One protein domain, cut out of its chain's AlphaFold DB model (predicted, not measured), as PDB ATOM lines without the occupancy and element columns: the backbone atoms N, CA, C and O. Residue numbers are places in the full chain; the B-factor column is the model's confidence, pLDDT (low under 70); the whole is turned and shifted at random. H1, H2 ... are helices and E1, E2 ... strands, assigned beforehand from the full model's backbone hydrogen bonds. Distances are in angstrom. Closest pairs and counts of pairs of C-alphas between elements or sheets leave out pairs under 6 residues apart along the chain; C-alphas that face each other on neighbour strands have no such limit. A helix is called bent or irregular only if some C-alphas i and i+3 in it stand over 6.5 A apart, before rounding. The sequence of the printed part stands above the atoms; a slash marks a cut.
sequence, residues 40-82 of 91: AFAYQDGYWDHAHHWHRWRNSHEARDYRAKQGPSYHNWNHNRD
ATOM      1  N   ALA A  40     -82.036 -17.801 -23.644       81.75
ATOM      2  CA  ALA A  40     -82.937 -18.659 -22.879       81.75
ATOM      3  C   ALA A  40     -82.348 -20.073 -22.737       81.75
ATOM      4  O   ALA A  40     -82.145 -20.573 -21.630       81.75
ATOM      5  N   PHE A  41     -82.004 -20.689 -23.874       80.12
ATOM      6  CA  PHE A  41     -81.463 -22.046 -23.948       80.12
ATOM      7  C   PHE A  41     -80.332 -22.101 -24.964       80.12
ATOM      8  O   PHE A  41     -80.488 -21.647 -26.095       80.12
ATOM      9  N   ALA A  42     -79.202 -22.688 -24.593       80.31
ATOM     10  CA  ALA A  42     -78.090 -22.900 -25.506       80.31
ATOM     11  C   ALA A  42     -77.929 -24.388 -25.818       80.31
ATOM     12  O   ALA A  42     -78.056 -25.233 -24.937       80.31
ATOM     13  N   TYR A  43     -77.605 -24.693 -27.067       82.19
ATOM     14  CA  TYR A  43     -77.359 -26.029 -27.602       82.19
ATOM     15  C   TYR A  43     -75.971 -26.085 -28.246       82.19
ATOM     16  O   TYR A  43     -75.280 -25.073 -28.369       82.19
ATOM     17  N   GLN A  44     -75.543 -27.261 -28.702       79.62
ATOM     18  CA  GLN A  44     -74.251 -27.393 -29.381       79.62
ATOM     19  C   GLN A  44     -74.201 -26.649 -30.729       79.62
ATOM     20  O   GLN A  44     -73.131 -26.199 -31.140       79.62
ATOM     21  N   ASP A  45     -75.334 -26.524 -31.423       82.00
ATOM     22  CA  ASP A  45     -75.403 -25.971 -32.777       82.00
ATOM     23  C   ASP A  45     -75.975 -24.547 -32.855       82.00
ATOM     24  O   ASP A  45     -75.734 -23.836 -33.833       82.00
ATOM     25  N   GLY A  46     -76.629 -24.077 -31.798       84.50
ATOM     26  CA  GLY A  46     -77.079 -22.696 -31.670       84.50
ATOM     27  C   GLY A  46     -77.675 -22.416 -30.301       84.50
ATOM     28  O   GLY A  46     -77.459 -23.172 -29.358       84.50
ATOM     29  N   TYR A  47     -78.419 -21.329 -30.191       84.19
ATOM     30  CA  TYR A  47     -79.123 -20.935 -28.985       84.19
ATOM     31  C   TYR A  47     -80.464 -20.285 -29.324       84.19
ATOM     32  O   TYR A  47     -80.634 -19.680 -30.382       84.19
ATOM     33  N   TRP A  48     -81.402 -20.399 -28.394       84.12
ATOM     34  CA  TRP A  48     -82.656 -19.667 -28.374       84.12
ATOM     35  C   TRP A  48     -82.516 -18.429 -27.502       84.12
ATOM     36  O   TRP A  48     -81.947 -18.490 -26.407       84.12
ATOM     37  N   ASP A  49     -83.043 -17.308 -27.972       83.88
ATOM     38  CA  ASP A  49     -83.160 -16.098 -27.168       83.88
ATOM     39  C   ASP A  49     -84.531 -16.011 -26.465       83.88
ATOM     40  O   ASP A  49     -85.461 -16.743 -26.808       83.88
ATOM     41  N   HIS A  50     -84.678 -15.125 -25.476       81.62
ATOM     42  CA  HIS A  50     -85.954 -14.954 -24.761       81.62
ATOM     43  C   HIS A  50     -87.120 -14.507 -25.660       81.62
ATOM     44  O   HIS A  50     -88.271 -14.685 -25.276       81.62
ATOM     45  N   ALA A  51     -86.857 -13.949 -26.845       83.19
ATOM     46  CA  ALA A  51     -87.880 -13.609 -27.832       83.19
ATOM     47  C   ALA A  51     -88.250 -14.777 -28.769       83.19
ATOM     48  O   ALA A  51     -88.934 -14.551 -29.764       83.19
ATOM     49  N   HIS A  52     -87.825 -16.009 -28.460       83.88
ATOM     50  CA  HIS A  52     -88.104 -17.218 -29.243       83.88
ATOM     51  C   HIS A  52     -87.533 -17.147 -30.670       83.88
ATOM     52  O   HIS A  52     -88.154 -17.633 -31.618       83.88
ATOM     53  N   HIS A  53     -86.347 -16.561 -30.858       83.12
ATOM     54  CA  HIS A  53     -85.602 -16.668 -32.107       83.12
ATOM     55  C   HIS A  53     -84.424 -17.624 -31.967       83.12
ATOM     56  O   HIS A  53     -83.647 -17.602 -31.007       83.12
ATOM     57  N   TRP A  54     -84.287 -18.472 -32.980       82.44
ATOM     58  CA  TRP A  54     -83.164 -19.380 -33.095       82.44
ATOM     59  C   TRP A  54     -81.975 -18.664 -33.722       82.44
ATOM     60  O   TRP A  54     -82.047 -18.141 -34.838       82.44
ATOM     61  N   HIS A  55     -80.846 -18.714 -33.031       84.38
ATOM     62  CA  HIS A  55     -79.577 -18.202 -33.505       84.38
ATOM     63  C   HIS A  55     -78.572 -19.338 -33.599       84.38
ATOM     64  O   HIS A  55     -78.213 -19.968 -32.611       84.38
ATOM     65  N   ARG A  56     -78.067 -19.592 -34.805       84.19
ATOM     66  CA  ARG A  56     -76.995 -20.571 -34.986       84.19
ATOM     67  C   ARG A  56     -75.666 -19.979 -34.527       84.19
ATOM     68  O   ARG A  56     -75.378 -18.822 -34.839       84.19
ATOM     69  N   TRP A  57     -74.829 -20.784 -33.874       79.12
ATOM     70  CA  TRP A  57     -73.447 -20.372 -33.622       79.12
ATOM     71  C   TRP A  57     -72.756 -20.095 -34.957       79.12
ATOM     72  O   TRP A  57     -72.924 -20.855 -35.920       79.12
ATOM     73  N   ARG A  58     -71.963 -19.023 -35.040       77.75
ATOM     74  CA  ARG A  58     -71.159 -18.766 -36.243       77.75
ATOM     75  C   ARG A  58     -69.987 -19.736 -36.311       77.75
ATOM     76  O   ARG A  58     -69.588 -20.139 -37.403       77.75
ATOM     77  N   ASN A  59     -69.474 -20.156 -35.157       77.31
ATOM     78  CA  ASN A  59     -68.344 -21.066 -35.049       77.31
ATOM     79  C   ASN A  59     -68.369 -21.904 -33.764       77.31
ATOM     80  O   ASN A  59     -68.791 -21.453 -32.705       77.31
ATOM     81  N   SER A  60     -67.784 -23.105 -33.820       73.12
ATOM     82  CA  SER A  60     -67.686 -24.037 -32.680       73.12
ATOM     83  C   SER A  60     -66.948 -23.455 -31.466       73.12
ATOM     84  O   SER A  60     -67.089 -23.952 -30.350       73.12
ATOM     85  N   HIS A  61     -66.144 -22.409 -31.681       74.25
ATOM     86  CA  HIS A  61     -65.483 -21.666 -30.612       74.25
ATOM     87  C   HIS A  61     -66.481 -20.880 -29.739       74.25
ATOM     88  O   HIS A  61     -66.280 -20.831 -28.535       74.25
ATOM     89  N   GLU A  62     -67.585 -20.355 -30.293       73.88
ATOM     90  CA  GLU A  62     -68.622 -19.646 -29.515       73.88
ATOM     91  C   GLU A  62     -69.364 -20.581 -28.588       73.88
ATOM     92  O   GLU A  62     -69.508 -20.281 -27.412       73.88
ATOM     93  N   ALA A  63     -69.796 -21.734 -29.103       73.56
ATOM     94  CA  ALA A  63     -70.472 -22.737 -28.291       73.56
ATOM     95  C   ALA A  63     -69.595 -23.153 -27.100       73.56
ATOM     96  O   ALA A  63     -70.080 -23.349 -25.987       73.56
ATOM     97  N   ARG A  64     -68.275 -23.252 -27.320       77.56
ATOM     98  CA  ARG A  64     -67.305 -23.589 -26.275       77.56
ATOM     99  C   ARG A  64     -67.073 -22.443 -25.289       77.56
ATOM    100  O   ARG A  64     -67.004 -22.714 -24.096       77.56
ATOM    101  N   ASP A  65     -66.959 -21.209 -25.770       75.69
ATOM    102  CA  ASP A  65     -66.812 -20.017 -24.927       75.69
ATOM    103  C   ASP A  65     -68.066 -19.788 -24.069       75.69
ATOM    104  O   ASP A  65     -67.972 -19.623 -22.853       75.69
ATOM    105  N   TYR A  66     -69.251 -19.917 -24.668       73.25
ATOM    106  CA  TYR A  66     -70.533 -19.864 -23.972       73.25
ATOM    107  C   TYR A  66     -70.633 -20.972 -22.920       73.25
ATOM    108  O   TYR A  66     -70.945 -20.688 -21.769       73.25
ATOM    109  N   ARG A  67     -70.280 -22.218 -23.264       75.69
ATOM    110  CA  ARG A  67     -70.219 -23.334 -22.304       75.69
ATOM    111  C   ARG A  67     -69.248 -23.070 -21.149       75.69
ATOM    112  O   ARG A  67     -69.505 -23.508 -20.032       75.69
ATOM    113  N   ALA A  68     -68.123 -22.405 -21.405       77.50
ATOM    114  CA  ALA A  68     -67.154 -22.061 -20.367       77.50
ATOM    115  C   ALA A  68     -67.664 -20.945 -19.436       77.50
ATOM    116  O   ALA A  68     -67.288 -20.918 -18.266       77.50
ATOM    117  N   LYS A  69     -68.522 -20.047 -19.942       71.75
ATOM    118  CA  LYS A  69     -69.060 -18.881 -19.218       71.75
ATOM    119  C   LYS A  69     -70.424 -19.121 -18.553       71.75
ATOM    120  O   LYS A  69     -70.683 -18.531 -17.508       71.75
ATOM    121  N   GLN A  70     -71.290 -19.966 -19.115       63.19
ATOM    122  CA  GLN A  70     -72.632 -20.268 -18.603       63.19
ATOM    123  C   GLN A  70     -72.824 -21.776 -18.404       63.19
ATOM    124  O   GLN A  70     -72.969 -22.547 -19.350       63.19
ATOM    125  N   GLY A  71     -72.820 -22.187 -17.135       57.31
ATOM    126  CA  GLY A  71     -72.920 -23.584 -16.708       57.31
ATOM    127  C   GLY A  71     -74.319 -24.231 -16.673       57.31
ATOM    128  O   GLY A  71     -74.359 -25.446 -16.839       57.31
ATOM    129  N   PRO A  72     -75.451 -23.520 -16.455       62.31
ATOM    130  CA  PRO A  72     -76.731 -24.207 -16.225       62.31
ATOM    131  C   PRO A  72     -77.648 -24.354 -17.454       62.31
ATOM    132  O   PRO A  72     -78.334 -25.365 -17.551       62.31
ATOM    133  N   SER A  73     -77.661 -23.408 -18.401       69.25
ATOM    134  CA  SER A  73     -78.623 -23.411 -19.530       69.25
ATOM    135  C   SER A  73     -78.064 -23.989 -20.839       69.25
ATOM    136  O   SER A  73     -78.713 -23.906 -21.885       69.25
ATOM    137  N   TYR A  74     -76.847 -24.545 -20.802       73.50
ATOM    138  CA  TYR A  74     -76.188 -25.146 -21.962       73.50
ATOM    139  C   TYR A  74     -76.442 -26.655 -22.037       73.50
ATOM    140  O   TYR A  74     -76.019 -27.427 -21.175       73.50
ATOM    141  N   HIS A  75     -77.042 -27.084 -23.139       76.75
ATOM    142  CA  HIS A  75     -77.280 -28.474 -23.481       76.75
ATOM    143  C   HIS A  75     -76.218 -28.947 -24.477       76.75
ATOM    144  O   HIS A  75     -76.046 -28.399 -25.563       76.75
ATOM    145  N   ASN A  76     -75.489 -30.009 -24.127       73.38
ATOM    146  CA  ASN A  76     -74.415 -30.554 -24.967       73.38
ATOM    147  C   ASN A  76     -74.927 -31.455 -26.112       73.38
ATOM    148  O   ASN A  76     -74.228 -32.366 -26.551       73.38
ATOM    149  N   TRP A  77     -76.162 -31.254 -26.557       73.88
ATOM    150  CA  TRP A  77     -76.749 -31.943 -27.700       73.88
ATOM    151  C   TRP A  77     -77.278 -30.922 -28.710       73.88
ATOM    152  O   TRP A  77     -77.379 -29.734 -28.408       73.88
ATOM    153  N   ASN A  78     -77.565 -31.373 -29.932       71.25
ATOM    154  CA  ASN A  78     -78.187 -30.522 -30.947       71.25
ATOM    155  C   ASN A  78     -79.656 -30.277 -30.604       71.25
ATOM    156  O   ASN A  78     -80.335 -31.212 -30.177       71.25
ATOM    157  N   HIS A  79     -80.160 -29.080 -30.900       75.44
ATOM    158  CA  HIS A  79     -81.565 -28.720 -30.655       75.44
ATOM    159  C   HIS A  79     -82.562 -29.662 -31.364       75.44
ATOM    160  O   HIS A  79     -83.670 -29.879 -30.892       75.44
ATOM    161  N   ASN A  80     -82.146 -30.289 -32.474       68.50
ATOM    162  CA  ASN A  80     -82.928 -31.286 -33.221       68.50
ATOM    163  C   ASN A  80     -83.198 -32.595 -32.458       68.50
ATOM    164  O   ASN A  80     -83.930 -33.453 -32.951       68.50
ATOM    165  N   ARG A  81     -82.556 -32.811 -31.305       67.19
ATOM    166  CA  ARG A  81     -82.775 -34.009 -30.488       67.19
ATOM    167  C   ARG A  81     -84.072 -33.927 -29.681       67.19
ATOM    168  O   ARG A  81     -84.637 -34.972 -29.363       67.19
ATOM    169  N   ASP A  82     -84.524 -32.716 -29.374       64.31
ATOM    170  CA  ASP A  82     -85.746 -32.466 -28.622       64.31
ATOM    171  C   ASP A  82     -86.945 -32.304 -29.568       64.31
ATOM    172  O   ASP A  82     -86.825 -31.789 -30.686       64.31
TER     173      ASP A  82
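What this domain is: This is residues 40 to 82 of the 91 residues of an uncharacterized protein of Aerococcus urinae (UniProt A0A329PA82). A small three-stranded antiparallel sheet, E1 to E3, has one helix, H1, at the end where E1 and E3 finish and E2 begins; the helix only grazes the sheet. After H1 the chain folds back past the end of E1 and the turn between E1 and E2 as a stretch without a named element, residues 70 to 82. The printed part has 43 residues, with three named strands and then one named helix along the chain; the sheet order is E1, E2, E3. The class is mixed, helices and strands, with 20 residues, under half, in named elements. The whole is compact, with a radius of gyration of the C-alphas of 9.4 A, and its rounded outline spans 23 by 18 by 17 A.

Where its parts are: E1 is residues 40 to 42, 7.0 A from first to last C-alpha, beginning with C-alpha 40 at (-82.937, -18.659, -22.879). E2 is residues 46 to 49, 10.0 A long. E3 is residues 54 to 56, 6.6 A long, ending with C-alpha 56 at (-76.995, -20.571, -34.986). H1 is residues 60 to 69, 14.5 A long, ending with C-alpha 69 at (-69.060, -18.881, -19.218).

How they stand to each other: E1, E2 and E3 form a meander, each strand the antiparallel neighbour of the one before, with E1 and E3 as edge strands and E2 as the inner strand. The hairpin E1 and E2 has an angle of 176 degrees between directions. The C-alphas of Ala 42 and Tyr 47 face each other at 4.1 A, and N 40 and O 48 are within hydrogen-bond range at 2.8 A, as are N 48 and O 41 at 2.8 A. The hairpin E2 and E3 has an angle of 148 degrees between directions. The C-alphas of Gly 46 and Arg 56 face each other at 3.9 A, and N 47 and O 55 are within hydrogen-bond range at 2.8 A. E1 and E3 are apart. H1 is on the sheet but only grazes it, with its residues 60 to 67. The closest C-alphas of E2 and H1 are those of Gly 46 and Ala 63, 7.4 A apart. In H1 every O i to N i+4 pair is within hydrogen-bond range, and the helix is not bent.

The domain as a whole: The two C-alphas farthest apart are those of Ala 51 and His 61, at 24.0 A. The C-alphas of Ala 40 and Asp 82, the first and last printed residues, are 15.2 A apart. The printed part has no cut. The links E1 to E2, E2 to E3 and E3 to H1 are tight. The mean pLDDT of the printed part is 76.3, and it is under 70 at residues 70 to 73 and 80 to 82.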